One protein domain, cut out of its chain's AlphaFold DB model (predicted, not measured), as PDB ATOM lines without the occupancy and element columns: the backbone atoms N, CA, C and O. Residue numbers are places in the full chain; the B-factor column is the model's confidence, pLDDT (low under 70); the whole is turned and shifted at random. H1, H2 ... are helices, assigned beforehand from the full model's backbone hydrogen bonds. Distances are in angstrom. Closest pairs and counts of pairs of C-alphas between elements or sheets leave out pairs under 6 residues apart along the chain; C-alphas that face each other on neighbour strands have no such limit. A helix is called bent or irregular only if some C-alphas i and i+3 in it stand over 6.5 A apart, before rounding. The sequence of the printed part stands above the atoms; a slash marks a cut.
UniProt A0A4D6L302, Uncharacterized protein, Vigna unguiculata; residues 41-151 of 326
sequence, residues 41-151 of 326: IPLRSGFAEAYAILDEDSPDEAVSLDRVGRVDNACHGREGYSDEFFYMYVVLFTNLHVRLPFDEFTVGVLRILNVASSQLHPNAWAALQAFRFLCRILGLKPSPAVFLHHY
ATOM      1  N   ILE A  41      41.726  30.699  50.494       47.38
ATOM      2  CA  ILE A  41      42.602  31.465  49.582       47.38
ATOM      3  C   ILE A  41      43.076  32.746  50.298       47.38
ATOM      4  O   ILE A  41      42.230  33.543  50.708       47.38
ATOM      5  N   PRO A  42      44.396  33.001  50.420       41.00
ATOM      6  CA  PRO A  42      44.885  34.204  51.083       41.00
ATOM      7  C   PRO A  42      44.550  35.470  50.283       41.00
ATOM      8  O   PRO A  42      45.266  35.857  49.355       41.00
ATOM      9  N   LEU A  43      43.463  36.143  50.666       50.47
ATOM     10  CA  LEU A  43      43.151  37.501  50.230       50.47
ATOM     11  C   LEU A  43      44.332  38.412  50.595       50.47
ATOM     12  O   LEU A  43      44.662  38.593  51.768       50.47
ATOM     13  N   ARG A  44      45.010  38.958  49.579       49.91
ATOM     14  CA  ARG A  44      46.221  39.765  49.774       49.91
ATOM     15  C   ARG A  44      45.850  41.026  50.564       49.91
ATOM     16  O   ARG A  44      45.078  41.848  50.080       49.91
ATOM     17  N   SER A  45      46.406  41.194  51.765       47.81
ATOM     18  CA  SER A  45      45.904  42.150  52.772       47.81
ATOM     19  C   SER A  45      45.966  43.639  52.393       47.81
ATOM     20  O   SER A  45      45.378  44.464  53.083       47.81
ATOM     21  N   GLY A  46      46.623  43.999  51.287       52.59
ATOM     22  CA  GLY A  46      46.732  45.377  50.790       52.59
ATOM     23  C   GLY A  46      45.513  45.922  50.031       52.59
ATOM     24  O   GLY A  46      45.653  46.949  49.376       52.59
ATOM     25  N   PHE A  47      44.357  45.246  50.061       54.88
ATOM     26  CA  PHE A  47      43.190  45.600  49.234       54.88
ATOM     27  C   PHE A  47      41.868  45.821  49.996       54.88
ATOM     28  O   PHE A  47      40.847  46.058  49.358       54.88
ATOM     29  N   ALA A  48      41.844  45.759  51.333       61.12
ATOM     30  CA  ALA A  48      40.596  45.787  52.116       61.12
ATOM     31  C   ALA A  48      39.691  47.011  51.832       61.12
ATOM     32  O   ALA A  48      38.480  46.866  51.698       61.12
ATOM     33  N   GLU A  49      40.277  48.198  51.664       62.03
ATOM     34  CA  GLU A  49      39.556  49.430  51.306       62.03
ATOM     35  C   GLU A  49      38.956  49.364  49.888       62.03
ATOM     36  O   GLU A  49      37.815  49.765  49.667       62.03
ATOM     37  N   ALA A  50      39.684  48.777  48.933       62.50
ATOM     38  CA  ALA A  50      39.186  48.558  47.577       62.50
ATOM     39  C   ALA A  50      38.074  47.497  47.526       62.50
ATOM     40  O   ALA A  50      37.182  47.619  46.691       62.50
ATOM     41  N   TYR A  51      38.085  46.494  48.415       66.50
ATOM     42  CA  TYR A  51      36.956  45.571  48.582       66.50
ATOM     43  C   TYR A  51      35.711  46.297  49.096       66.50
ATOM     44  O   TYR A  51      34.672  46.193  48.457       66.50
ATOM     45  N   ALA A  52      35.822  47.095  50.166       64.44
ATOM     46  CA  ALA A  52      34.690  47.863  50.693       64.44
ATOM     47  C   ALA A  52      34.054  48.759  49.611       64.44
ATOM     48  O   ALA A  52      32.862  48.665  49.349       64.44
ATOM     49  N   ILE A  53      34.869  49.525  48.874       69.12
ATOM     50  CA  ILE A  53      34.412  50.373  47.756       69.12
ATOM     51  C   ILE A  53      33.780  49.554  46.609       69.12
ATOM     52  O   ILE A  53      33.013  50.096  45.807       69.12
ATOM     53  N   LEU A  54      34.103  48.262  46.472       70.31
ATOM     54  CA  LEU A  54      33.611  47.421  45.381       70.31
ATOM     55  C   LEU A  54      32.406  46.530  45.728       70.31
ATOM     56  O   LEU A  54      31.692  46.149  44.791       70.31
ATOM     57  N   ASP A  55      32.169  46.253  47.010       66.56
ATOM     58  CA  ASP A  55      31.169  45.298  47.502       66.56
ATOM     59  C   ASP A  55      29.780  45.910  47.793       66.56
ATOM     60  O   ASP A  55      28.820  45.152  47.876       66.56
ATOM     61  N   GLU A  56      29.635  47.241  47.875       61.91
ATOM     62  CA  GLU A  56      28.372  47.951  48.216       61.91
ATOM     63  C   GLU A  56      27.131  47.554  47.375       61.91
ATOM     64  O   GLU A  56      26.004  47.697  47.840       61.91
ATOM     65  N   ASP A  57      27.314  47.057  46.142       57.78
ATOM     66  CA  ASP A  57      26.228  46.569  45.266       57.78
ATOM     67  C   ASP A  57      26.266  45.029  45.056       57.78
ATOM     68  O   ASP A  57      25.734  44.531  44.061       57.78
ATOM     69  N   SER A  58      26.950  44.260  45.914       59.94
ATOM     70  CA  SER A  58      27.055  42.794  45.801       59.94
ATOM     71  C   SER A  58      25.812  42.101  46.384       59.94
ATOM     72  O   SER A  58      25.561  42.250  47.576       59.94
ATOM     73  N   PRO A  59      25.056  41.295  45.613       56.25
ATOM     74  CA  PRO A  59      23.936  40.524  46.159       56.25
ATOM     75  C   PRO A  59      24.387  39.405  47.116       56.25
ATOM     76  O   PRO A  59      25.403  38.753  46.870       56.25
ATOM     77  N   ASP A  60      23.585  39.131  48.149       54.75
ATOM     78  CA  ASP A  60      23.798  38.075  49.158       54.75
ATOM     79  C   ASP A  60      23.478  36.650  48.638       54.75
ATOM     80  O   ASP A  60      22.729  35.892  49.257       54.75
ATOM     81  N   GLU A  61      24.023  36.259  47.481       64.00
ATOM     82  CA  GLU A  61      23.877  34.896  46.946       64.00
ATOM     83  C   GLU A  61      25.131  34.054  47.226       64.00
ATOM     84  O   GLU A  61      26.254  34.421  46.869       64.00
ATOM     85  N   ALA A  62      24.949  32.907  47.883       60.09
ATOM     86  CA  ALA A  62      26.041  32.055  48.346       60.09
ATOM     87  C   ALA A  62      26.638  31.206  47.207       60.09
ATOM     88  O   ALA A  62      26.234  30.067  46.984       60.09
ATOM     89  N   VAL A  63      27.632  31.756  46.507       65.06
ATOM     90  CA  VAL A  63      28.377  31.060  45.445       65.06
ATOM     91  C   VAL A  63      29.634  30.393  46.016       65.06
ATOM     92  O   VAL A  63      30.507  31.077  46.557       65.06
ATOM     93  N   SER A  64      29.764  29.068  45.873       68.50
ATOM     94  CA  SER A  64      31.024  28.375  46.163       68.50
ATOM     95  C   SER A  64      32.062  28.644  45.071       68.50
ATOM     96  O   SER A  64      31.745  28.833  43.895       68.50
ATOM     97  N   LEU A  65      33.333  28.681  45.469       70.31
ATOM     98  CA  LEU A  65      34.455  28.571  44.547       70.31
ATOM     99  C   LEU A  65      35.163  27.264  44.879       70.31
ATOM    100  O   LEU A  65      35.645  27.094  45.997       70.31
ATOM    101  N   ASP A  66      35.281  26.387  43.892       67.12
ATOM    102  CA  ASP A  66      35.866  25.060  44.054       67.12
ATOM    103  C   ASP A  66      37.061  24.877  43.107       67.12
ATOM    104  O   ASP A  66      37.184  25.552  42.077       67.12
ATOM    105  N   ARG A  67      38.008  24.002  43.470       68.50
ATOM    106  CA  ARG A  67      39.157  23.707  42.598       68.50
ATOM    107  C   ARG A  67      38.728  22.745  41.494       68.50
ATOM    108  O   ARG A  67      38.182  21.687  41.776       68.50
ATOM    109  N   VAL A  68      39.069  23.095  40.253       62.06
ATOM    110  CA  VAL A  68      38.924  22.241  39.058       62.06
ATOM    111  C   VAL A  68      39.470  20.835  39.343       62.06
ATOM    112  O   VAL A  68      40.624  20.686  39.755       62.06
ATOM    113  N   GLY A  69      38.624  19.821  39.160       58.16
ATOM    114  CA  GLY A  69      38.848  18.474  39.678       58.16
ATOM    115  C   GLY A  69      39.830  17.623  38.865       58.16
ATOM    116  O   GLY A  69      40.256  17.962  37.761       58.16
ATOM    117  N   ARG A  70      40.161  16.428  39.382       50.19
ATOM    118  CA  ARG A  70      41.014  15.446  38.670       50.19
ATOM    119  C   ARG A  70      40.354  14.812  37.431       50.19
ATOM    120  O   ARG A  70      41.019  14.027  36.751       50.19
ATOM    121  N   VAL A  71      39.083  15.106  37.147       54.44
ATOM    122  CA  VAL A  71      38.310  14.567  36.008       54.44
ATOM    123  C   VAL A  71      38.177  15.605  34.889       54.44
ATOM    124  O   VAL A  71      38.308  15.270  33.711       54.44
ATOM    125  N   ASP A  72      38.027  16.868  35.250       58.25
ATOM    126  CA  ASP A  72      37.965  18.025  34.367       58.25
ATOM    127  C   ASP A  72      39.229  18.095  33.491       58.25
ATOM    128  O   ASP A  72      40.337  17.786  33.933       58.25
ATOM    129  N   ASN A  73      39.093  18.435  32.210       56.19
ATOM    130  CA  ASN A  73      40.231  18.456  31.266       56.19
ATOM    131  C   ASN A  73      40.069  19.492  30.135       56.19
ATOM    132  O   ASN A  73      40.892  19.575  29.223       56.19
ATOM    133  N   ALA A  74      38.964  20.235  30.161       56.56
ATOM    134  CA  ALA A  74      38.568  21.271  29.220       56.56
ATOM    135  C   ALA A  74      37.423  22.073  29.851       56.56
ATOM    136  O   ALA A  74      36.795  21.600  30.797       56.56
ATOM    137  N   CYS A  75      37.091  23.231  29.281       65.06
ATOM    138  CA  CYS A  75      35.828  23.903  29.578       65.06
ATOM    139  C   CYS A  75      34.673  23.133  28.912       65.06
ATOM    140  O   CYS A  75      34.209  23.520  27.838       65.06
ATOM    141  N   HIS A  76      34.262  22.009  29.503       63.16
ATOM    142  CA  HIS A  76      33.041  21.303  29.115       63.16
ATOM    143  C   HIS A  76      31.797  22.037  29.639       63.16
ATOM    144  O   HIS A  76      31.893  22.921  30.491       63.16
ATOM    145  N   GLY A  77      30.626  21.679  29.107       62.62
ATOM    146  CA  GLY A  77      29.349  22.062  29.710       62.62
ATOM    147  C   GLY A  77      29.032  21.215  30.949       62.62
ATOM    148  O   GLY A  77      29.879  20.478  31.452       62.62
ATOM    149  N   ARG A  78      27.768  21.257  31.383       67.75
ATOM    150  CA  ARG A  78      27.222  20.486  32.519       67.75
ATOM    151  C   ARG A  78      27.287  18.952  32.363       67.75
ATOM    152  O   ARG A  78      26.958  18.224  33.290       67.75
ATOM    153  N   GLU A  79      27.683  18.442  31.197       71.00
ATOM    154  CA  GLU A  79      27.667  17.019  30.821       71.00
ATOM    155  C   GLU A  79      28.253  16.090  31.907       71.00
ATOM    156  O   GLU A  79      29.466  15.989  32.073       71.00
ATOM    157  N   GLY A  80      27.371  15.390  32.635       69.38
ATOM    158  CA  GLY A  80      27.727  14.419  33.679       69.38
ATOM    159  C   GLY A  80      27.633  14.911  35.132       69.38
ATOM    160  O   GLY A  80      27.823  14.099  36.033       69.38
ATOM    161  N   TYR A  81      27.313  16.185  35.371       72.56
ATOM    162  CA  TYR A  81      27.303  16.804  36.702       72.56
ATOM    163  C   TYR A  81      25.876  17.136  37.166       72.56
ATOM    164  O   TYR A  81      25.017  17.529  36.372       72.56
ATOM    165  N   SER A  82      25.627  16.996  38.470       77.31
ATOM    166  CA  SER A  82      24.377  17.401  39.126       77.31
ATOM    167  C   SER A  82      24.157  18.911  39.045       77.31
ATOM    168  O   SER A  82      23.062  19.361  38.706       77.31
ATOM    169  N   ASP A  83      25.210  19.669  39.322       77.88
ATOM    170  CA  ASP A  83      25.162  21.091  39.649       77.88
ATOM    171  C   ASP A  83      25.422  21.987  38.427       77.88
ATOM    172  O   ASP A  83      25.912  21.535  37.389       77.88
ATOM    173  N   GLU A  84      25.073  23.269  38.539       80.69
ATOM    174  CA  GLU A  84      25.356  24.290  37.523       80.69
ATOM    175  C   GLU A  84      26.663  25.014  37.873       80.69
ATOM    176  O   GLU A  84      26.805  25.551  38.970       80.69
ATOM    177  N   PHE A  85      27.622  25.050  36.946       81.06
ATOM    178  CA  PHE A  85      28.952  25.629  37.169       81.06
ATOM    179  C   PHE A  85      29.527  26.238  35.884       81.06
ATOM    180  O   PHE A  85      29.083  25.949  34.771       81.06
ATOM    181  N   PHE A  86      30.552  27.082  36.024       80.56
ATOM    182  CA  PHE A  86      31.297  27.645  34.897       80.56
ATOM    183  C   PHE A  86      32.750  27.952  35.280       80.56
ATOM    184  O   PHE A  86      33.059  28.328  36.407       80.56
ATOM    185  N   TYR A  87      33.662  27.833  34.313       80.69
ATOM    186  CA  TYR A  87      35.094  28.035  34.540       80.69
ATOM    187  C   TYR A  87      35.503  29.514  34.460       80.69
ATOM    188  O   TYR A  87      35.302  30.171  33.438       80.69
ATOM    189  N   MET A  88      36.168  30.024  35.500       82.12
ATOM    190  CA  MET A  88      36.855  31.323  35.503       82.12
ATOM    191  C   MET A  88      38.266  31.185  36.078       82.12
ATOM    192  O   MET A  88      38.515  30.362  36.956       82.12
ATOM    193  N   TYR A  89      39.217  31.981  35.581       82.06
ATOM    194  CA  TYR A  89      40.583  31.968  36.109       82.06
ATOM    195  C   TYR A  89      40.603  32.528  37.539       82.06
ATOM    196  O   TYR A  89      40.114  33.632  37.767       82.06
ATOM    197  N   VAL A  90      41.250  31.826  38.478       78.75
ATOM    198  CA  VAL A  90      41.346  32.234  39.898       78.75
ATOM    199  C   VAL A  90      41.851  33.677  40.087       78.75
ATOM    200  O   VAL A  90      41.329  34.410  40.923       78.75
ATOM    201  N   VAL A  91      42.766  34.126  39.216       80.75
ATOM    202  CA  VAL A  91      43.330  35.492  39.171       80.75
ATOM    203  C   VAL A  91      42.272  36.601  39.057       80.75
ATOM    204  O   VAL A  91      42.507  37.733  39.484       80.75
ATOM    205  N   LEU A  92      41.099  36.299  38.491       85.81
ATOM    206  CA  LEU A  92      40.003  37.258  38.351       85.81
ATOM    207  C   LEU A  92      39.418  37.614  39.726       85.81
ATOM    208  O   LEU A  92      39.169  38.786  39.996       85.81
ATOM    209  N   PHE A  93      39.302  36.631  40.618       82.69
ATOM    210  CA  PHE A  93      38.868  36.830  41.999       82.69
ATOM    211  C   PHE A  93      40.012  37.402  42.851       82.69
ATOM    212  O   PHE A  93      39.865  38.455  43.461       82.69
ATOM    213  N   THR A  94      41.193  36.769  42.828       76.88
ATOM    214  CA  THR A  94      42.291  37.072  43.769       76.88
ATOM    215  C   THR A  94      43.071  38.350  43.476       76.88
ATOM    216  O   THR A  94      43.668  38.920  44.388       76.88
ATOM    217  N   ASN A  95      43.117  38.792  42.217       80.94
ATOM    218  CA  ASN A  95      43.920  39.944  41.800       80.94
ATOM    219  C   ASN A  95      43.084  41.033  41.120       80.94
ATOM    220  O   ASN A  95      43.420  42.208  41.250       80.94
ATOM    221  N   LEU A  96      42.003  40.677  40.416       82.69
ATOM    222  CA  LEU A  96      41.115  41.653  39.769       82.69
ATOM    223  C   LEU A  96      39.831  41.945  40.555       82.69
ATOM    224  O   LEU A  96      39.050  42.774  40.096       82.69
ATOM    225  N   HIS A  97      39.636  41.350  41.737       80.69
ATOM    226  CA  HIS A  97      38.538  41.699  42.650       80.69
ATOM    227  C   HIS A  97      37.147  41.516  42.007       80.69
ATOM    228  O   HIS A  97      36.180  42.217  42.315       80.69
ATOM    229  N   VAL A  98      37.047  40.555  41.079       84.69
ATOM    230  CA  VAL A  98      35.767  40.066  40.566       84.69
ATOM    231  C   VAL A  98      35.066  39.314  41.693       84.69
ATOM    232  O   VAL A  98      35.671  38.480  42.363       84.69
ATOM    233  N   ARG A  99      33.783  39.612  41.888       81.69
ATOM    234  CA  ARG A  99      32.902  38.953  42.853       81.69
ATOM    235  C   ARG A  99      31.745  38.285  42.124       81.69
ATOM    236  O   ARG A  99      31.435  38.647  40.985       81.69
ATOM    237  N   LEU A 100      31.166  37.291  42.785       82.69
ATOM    238  CA  LEU A 100      29.951  36.604  42.374       82.69
ATOM    239  C   LEU A 100      28.914  36.722  43.505       82.69
ATOM    240  O   LEU A 100      29.332  36.713  44.666       82.69
ATOM    241  N   PRO A 101      27.612  36.820  43.178       83.69
ATOM    242  CA  PRO A 101      27.068  36.998  41.825       83.69
ATOM    243  C   PRO A 101      27.476  38.355  41.211       83.69
ATOM    244  O   PRO A 101      27.958  39.257  41.895       83.69
ATOM    245  N   PHE A 102      27.390  38.475  39.884       87.00
ATOM    246  CA  PHE A 102      27.855  39.672  39.174       87.00
ATOM    247  C   PHE A 102      26.914  40.870  39.380       87.00
ATOM    248  O   PHE A 102      25.697  40.718  39.303       87.00
ATOM    249  N   ASP A 103      27.475  42.074  39.525       86.25
ATOM    250  CA  ASP A 103      26.682  43.308  39.568       86.25
ATOM    251  C   ASP A 103      26.020  43.654  38.219       86.25
ATOM    252  O   ASP A 103      26.455  43.224  37.147       86.25
ATOM    253  N   GLU A 104      24.971  44.483  38.261       89.62
ATOM    254  CA  GLU A 104      24.198  44.913  37.081       89.62
ATOM    255  C   GLU A 104      25.060  45.544  35.970       89.62
ATOM    256  O   GLU A 104      24.763  45.398  34.783       89.62
ATOM    257  N   PHE A 105      26.164  46.212  36.319       92.12
ATOM    258  CA  PHE A 105      27.101  46.746  35.328       92.12
ATOM    259  C   PHE A 105      27.837  45.620  34.588       92.12
ATOM    260  O   PHE A 105      27.875  45.605  33.355       92.12
ATOM    261  N   THR A 106      28.377  44.652  35.324       92.25
ATOM    262  CA  THR A 106      29.098  43.493  34.788       92.25
ATOM    263  C   THR A 106      28.166  42.600  33.969       92.25
ATOM    264  O   THR A 106      28.490  42.246  32.832       92.25
ATOM    265  N   VAL A 107      26.971  42.310  34.494       92.19
ATOM    266  CA  VAL A 107      25.900  41.593  33.785       92.19
ATOM    267  C   VAL A 107      25.502  42.340  32.512       92.19
ATOM    268  O   VAL A 107      25.404  41.726  31.449       92.19
ATOM    269  N   GLY A 108      25.334  43.663  32.573       93.56
ATOM    270  CA  GLY A 108      25.023  44.500  31.415       93.56
ATOM    271  C   GLY A 108      26.099  44.456  30.324       93.56
ATOM    272  O   GLY A 108      25.769  44.329  29.145       93.56
ATOM    273  N   VAL A 109      27.385  44.497  30.692       93.00
ATOM    274  CA  VAL A 109      28.501  44.367  29.735       93.00
ATOM    275  C   VAL A 109      28.511  42.983  29.074       93.00
ATOM    276  O   VAL A 109      28.617  42.904  27.848       93.00
ATOM    277  N   LEU A 110      28.364  41.902  29.849       92.00
ATOM    278  CA  LEU A 110      28.335  40.533  29.316       92.00
ATOM    279  C   LEU A 110      27.116  40.294  28.405       92.00
ATOM    280  O   LEU A 110      27.271  39.727  27.322       92.00
ATOM    281  N   ARG A 111      25.930  40.800  28.784       93.00
ATOM    282  CA  ARG A 111      24.699  40.738  27.973       93.00
ATOM    283  C   ARG A 111      24.835  41.482  26.640       93.00
ATOM    284  O   ARG A 111      24.479  40.920  25.612       93.00
ATOM    285  N   ILE A 112      25.375  42.706  26.625       91.81
ATOM    286  CA  ILE A 112      25.545  43.490  25.379       91.81
ATOM    287  C   ILE A 112      26.581  42.853  24.441       91.81
ATOM    288  O   ILE A 112      26.441  42.932  23.221       91.81
ATOM    289  N   LEU A 113      27.618  42.216  24.990       88.50
ATOM    290  CA  LEU A 113      28.594  41.459  24.203       88.50
ATOM    291  C   LEU A 113      28.072  40.086  23.745       88.50
ATOM    292  O   LEU A 113      28.645  39.520  22.817       88.50
ATOM    293  N   ASN A 114      27.014  39.566  24.379       89.56
ATOM    294  CA  ASN A 114      26.498  38.205  24.222       89.56
ATOM    295  C   ASN A 114      27.592  37.128  24.394       89.56
ATOM    296  O   ASN A 114      27.770  36.257  23.541       89.56
ATOM    297  N   VAL A 115      28.357  37.224  25.489       86.31
ATOM    298  CA  VAL A 115      29.445  36.288  25.830       86.31
ATOM    299  C   VAL A 115      29.322  35.767  27.260       86.31
ATOM    300  O   VAL A 115      28.867  36.473  28.160       86.31
ATOM    301  N   ALA A 116      29.796  34.543  27.484       86.56
ATOM    302  CA  ALA A 116      29.979  34.001  28.826       86.56
ATOM    303  C   ALA A 116      31.132  34.711  29.563       86.56
ATOM    304  O   ALA A 116      32.097  35.176  28.949       86.56
ATOM    305  N   SER A 117      31.084  34.722  30.897       86.94
ATOM    306  CA  SER A 117      32.141  35.264  31.769       86.94
ATOM    307  C   SER A 117      33.534  34.680  31.476       86.94
ATOM    308  O   SER A 117      34.539  35.394  31.524       86.94
ATOM    309  N   SER A 118      33.571  33.398  31.104       81.44
ATOM    310  CA  SER A 118      34.753  32.621  30.712       81.44
ATOM    311  C   SER A 118      35.366  33.024  29.362       81.44
ATOM    312  O   SER A 118      36.551  32.793  29.130       81.44
ATOM    313  N   GLN A 119      34.579  33.636  28.469       81.44
ATOM    314  CA  GLN A 119      35.012  34.066  27.133       81.44
ATOM    315  C   GLN A 119      35.620  35.478  27.138       81.44
ATOM    316  O   GLN A 119      36.341  35.846  26.209       81.44
ATOM    317  N   LEU A 120      35.355  36.278  28.177       85.25
ATOM    318  CA  LEU A 120      35.921  37.615  28.315       85.25
ATOM    319  C   LEU A 120      37.395  37.523  28.757       85.25
ATOM    320  O   LEU A 120      37.723  37.015  29.826       85.25
ATOM    321  N   HIS A 121      38.305  38.025  27.919       80.94
ATOM    322  CA  HIS A 121      39.752  37.943  28.149       80.94
ATOM    323  C   HIS A 121      40.179  38.645  29.466       80.94
ATOM    324  O   HIS A 121      39.671  39.733  29.745       80.94
ATOM    325  N   PRO A 122      41.166  38.139  30.241       84.69
ATOM    326  CA  PRO A 122      41.568  38.734  31.527       84.69
ATOM    327  C   PRO A 122      41.902  40.239  31.488       84.69
ATOM    328  O   PRO A 122      41.514  40.981  32.384       84.69
ATOM    329  N   ASN A 123      42.533  40.736  30.417       83.62
ATOM    330  CA  ASN A 123      42.775  42.183  30.250       83.62
ATOM    331  C   ASN A 123      41.480  43.014  30.113       83.62
ATOM    332  O   ASN A 123      41.477  44.195  30.455       83.62
ATOM    333  N   ALA A 124      40.396  42.428  29.594       87.06
ATOM    334  CA  ALA A 124      39.093  43.080  29.497       87.06
ATOM    335  C   ALA A 124      38.354  43.052  30.844       87.06
ATOM    336  O   ALA A 124      37.768  44.063  31.217       87.06
ATOM    337  N   TRP A 125      38.480  41.965  31.619       90.44
ATOM    338  CA  TRP A 125      38.086  41.937  33.035       90.44
ATOM    339  C   TRP A 125      38.810  43.016  33.853       90.44
ATOM    340  O   TRP A 125      38.168  43.757  34.592       90.44
ATOM    341  N   ALA A 126      40.125  43.176  33.669       90.06
ATOM    342  CA  ALA A 126      40.904  44.212  34.352       90.06
ATOM    343  C   ALA A 126      40.451  45.633  33.969       90.06
ATOM    344  O   ALA A 126      40.371  46.507  34.829       90.06
ATOM    345  N   ALA A 127      40.114  45.864  32.695       91.00
ATOM    346  CA  ALA A 127      39.561  47.139  32.240       91.00
ATOM    347  C   ALA A 127      38.162  47.416  32.820       91.00
ATOM    348  O   ALA A 127      37.897  48.539  33.242       91.00
ATOM    349  N   LEU A 128      37.293  46.400  32.873       91.69
ATOM    350  CA  LEU A 128      35.951  46.479  33.460       91.69
ATOM    351  C   LEU A 128      36.037  46.853  34.946       91.69
ATOM    352  O   LEU A 128      35.357  47.775  35.389       91.69
ATOM    353  N   GLN A 129      36.929  46.199  35.690       90.56
ATOM    354  CA  GLN A 129      37.144  46.458  37.115       90.56
ATOM    355  C   GLN A 129      37.768  47.833  37.381       90.56
ATOM    356  O   GLN A 129      37.281  48.565  38.241       90.56
ATOM    357  N   ALA A 130      38.767  48.243  36.593       91.12
ATOM    358  CA  ALA A 130      39.343  49.584  36.690       91.12
ATOM    359  C   ALA A 130      38.312  50.689  36.385       91.12
ATOM    360  O   ALA A 130      38.291  51.710  37.068       91.12
ATOM    361  N   PHE A 131      37.429  50.478  35.401       92.31
ATOM    362  CA  PHE A 131      36.333  51.400  35.092       92.31
ATOM    363  C   PHE A 131      35.283  51.435  36.215       92.31
ATOM    364  O   PHE A 131      34.900  52.520  36.641       92.31
ATOM    365  N   ARG A 132      34.870  50.275  36.748       90.12
ATOM    366  CA  ARG A 132      33.939  50.171  37.889       90.12
ATOM    367  C   ARG A 132      34.462  50.927  39.115       90.12
ATOM    368  O   ARG A 132      33.736  51.740  39.682       90.12
ATOM    369  N   PHE A 133      35.726  50.701  39.477       89.56
ATOM    370  CA  PHE A 133      36.389  51.382  40.588       89.56
ATOM    371  C   PHE A 133      36.488  52.898  40.356       89.56
ATOM    372  O   PHE A 133      36.068  53.674  41.211       89.56
ATOM    373  N   LEU A 134      36.958  53.331  39.178       90.44
ATOM    374  CA  LEU A 134      37.048  54.752  38.823       90.44
ATOM    375  C   LEU A 134      35.682  55.451  38.877       90.44
ATOM    376  O   LEU A 134      35.585  56.560  39.392       90.44
ATOM    377  N   CYS A 135      34.623  54.804  38.385       90.75
ATOM    378  CA  CYS A 135      33.266  55.330  38.472       90.75
ATOM    379  C   CYS A 135      32.817  55.518  39.928       90.75
ATOM    380  O   CYS A 135      32.376  56.616  40.263       90.75
ATOM    381  N   ARG A 136      32.993  54.519  40.809       86.56
ATOM    382  CA  ARG A 136      32.606  54.647  42.229       86.56
ATOM    383  C   ARG A 136      33.411  55.719  42.975       86.56
ATOM    384  O   ARG A 136      32.804  56.526  43.669       86.56
ATOM    385  N   ILE A 137      34.728  55.819  42.756       87.31
ATOM    386  CA  ILE A 137      35.572  56.899  43.318       87.31
ATOM    387  C   ILE A 137      35.090  58.299  42.888       87.31
ATOM    388  O   ILE A 137      35.223  59.258  43.645       87.31
ATOM    389  N   LEU A 138      34.510  58.427  41.691       90.12
ATOM    390  CA  LEU A 138      33.960  59.682  41.166       90.12
ATOM    391  C   LEU A 138      32.461  59.887  41.475       90.12
ATOM    392  O   LEU A 138      31.873  60.848  40.980       90.12
ATOM    393  N   GLY A 139      31.820  58.998  42.243       87.62
ATOM    394  CA  GLY A 139      30.376  59.050  42.522       87.62
ATOM    395  C   GLY A 139      29.481  58.801  41.295       87.62
ATOM    396  O   GLY A 139      28.303  59.157  41.298       87.62
ATOM    397  N   LEU A 140      30.025  58.215  40.226       90.88
ATOM    398  CA  LEU A 140      29.331  57.955  38.965       90.88
ATOM    399  C   LEU A 140      28.798  56.519  38.920       90.88
ATOM    400  O   LEU A 140      29.519  55.571  39.224       90.88
ATOM    401  N   LYS A 141      27.566  56.326  38.429       90.75
ATOM    402  CA  LYS A 141      27.060  54.980  38.121       90.75
ATOM    403  C   LYS A 141      27.751  54.438  36.855       90.75
ATOM    404  O   LYS A 141      27.612  55.060  35.796       90.75
ATOM    405  N   PRO A 142      28.477  53.304  36.910       92.12
ATOM    406  CA  PRO A 142      29.150  52.753  35.736       92.12
ATOM    407  C   PRO A 142      28.129  52.285  34.688       92.12
ATOM    408  O   PRO A 142      27.170  51.578  34.997       92.12
ATOM    409  N   SER A 143      28.334  52.685  33.430       93.50
ATOM    410  CA  SER A 143      27.428  52.392  32.311       93.50
ATOM    411  C   SER A 143      28.075  51.431  31.306       93.50
ATOM    412  O   SER A 143      29.143  51.757  30.773       93.50
ATOM    413  N   PRO A 144      27.440  50.286  30.977       93.31
ATOM    414  CA  PRO A 144      27.965  49.339  29.991       93.31
ATOM    415  C   PRO A 144      28.224  49.969  28.618       93.31
ATOM    416  O   PRO A 144      29.232  49.673  27.983       93.31
ATOM    417  N   ALA A 145      27.358  50.886  28.172       91.81
ATOM    418  CA  ALA A 145      27.509  51.562  26.884       91.81
ATOM    419  C   ALA A 145      28.731  52.501  26.853       91.81
ATOM    420  O   ALA A 145      29.458  52.528  25.862       91.81
ATOM    421  N   VAL A 146      28.994  53.223  27.950       91.69
ATOM    422  CA  VAL A 146      30.171  54.105  28.079       91.69
ATOM    423  C   VAL A 146      31.453  53.275  28.144       91.69
ATOM    424  O   VAL A 146      32.416  53.568  27.435       91.69
ATOM    425  N   PHE A 147      31.451  52.184  28.919       92.31
ATOM    426  CA  PHE A 147      32.574  51.250  28.968       92.31
ATOM    427  C   PHE A 147      32.901  50.681  27.577       92.31
ATOM    428  O   PHE A 147      34.040  50.779  27.124       92.31
ATOM    429  N   LEU A 148      31.898  50.161  26.861       89.75
ATOM    430  CA  LEU A 148      32.061  49.548  25.536       89.75
ATOM    431  C   LEU A 148      32.350  50.552  24.402       89.75
ATOM    432  O   LEU A 148      32.767  50.136  23.319       89.75
ATOM    433  N   HIS A 149      32.155  51.853  24.634       85.62
ATOM    434  CA  HIS A 149      32.596  52.912  23.724       85.62
ATOM    435  C   HIS A 149      34.117  53.125  23.803       85.62
ATOM    436  O   HIS A 149      34.783  53.195  22.771       85.62
ATOM    437  N   HIS A 150      34.683  53.184  25.015       79.88
ATOM    438  CA  HIS A 150      36.116  53.439  25.220       79.88
ATOM    439  C   HIS A 150      36.984  52.171  25.192       79.88
ATOM    440  O   HIS A 150      38.117  52.204  24.706       79.88
ATOM    441  N   TYR A 151      36.472  51.044  25.688       80.56
ATOM    442  CA  TYR A 151      37.208  49.785  25.792       80.56
ATOM    443  C   TYR A 151      36.721  48.790  24.739       80.56
ATOM    444  O   TYR A 151      35.647  48.201  24.843       80.56
TER     445      TYR A 151
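AT A GLANCE: This is residues 41 to 151 of the 326 residues of an uncharacterized protein of Vigna unguiculata (UniProt A0A4D6L302). A cluster of helices gathers round the longest one, H4, with H1 on one side of it, H3 and H5 on the other, and the short H2 near the first residue of H4. From this cluster a long loop, residues 56 to 89, reaches away, and its residues 79 to 84 stick out at one end of the longest axis. The printed part has 111 residues with five named helices, H1 to H5 in that order, and no named strand; the class is all helix, though only 49 of the 111 residues, under half, are in named elements. The whole is compact, with a radius of gyration of the C-alphas of 15.0 A, and the C-alphas span 46 by 34 by 25 A.

HOW THE PARTS SIT: H4, residues 122 to 137, touches H1, residues 45 to 55, with residues 132 to 137 alone; the closest C-alphas, of Phe 133 and Leu 54, are 6.8 A apart. The lines of H1 and H4 are about perpendicular, but only just, at 71 degrees. H3, residues 104 to 113, is close to H4 but not clearly touching, with the closest C-alphas, of Thr 106 and Leu 128, 7.6 A apart; they run opposite ways at a steep tilt of 39 degrees. H5, residues 144 to 150, touches H3, with the closest C-alphas, of Pro 144 and Val 109, 5.0 A apart; they run the same way at a steep tilt of 63 degrees. H5 and H4 are close but not clearly touching, with the closest C-alphas, of Phe 147 and Phe 131, 7.2 A apart. H2, residues 90 to 94, is close to H4 but not clearly touching, with the closest C-alphas, of Leu 92 and Pro 122, 7.2 A apart. H1 is apart from H3 and from H5. Every O i to N i+4 pair is within hydrogen-bond range in H2, H3, H4 and H5, and 5 of 7 are in H1.

IN THESE COORDINATES: H4 measures 22.5 A from C-alpha 122 at (41.568, 38.734, 31.527) to C-alpha 137. H1 begins at C-alpha 45, (45.904, 42.150, 52.772), and measures 16.0 A; it is irregular, with C-alphas 46 and 49 8.3 A apart. H3 measures 14.0 A, H5 10.3 A and H2 6.3 A. H5 ends at C-alpha 150, (36.116, 53.439, 25.220).

THE WHOLE: The C-alphas of Gly 80 and Leu 138, the two farthest apart, are 46.3 A from each other. The printed part has no cut. The link from H1 to H2, 34 residues, is long; the other three are short. The mean pLDDT of the printed part is 77.1, and 37 residues are under 70: 41 to 53, 55 to 64, 66 to 78 and 80.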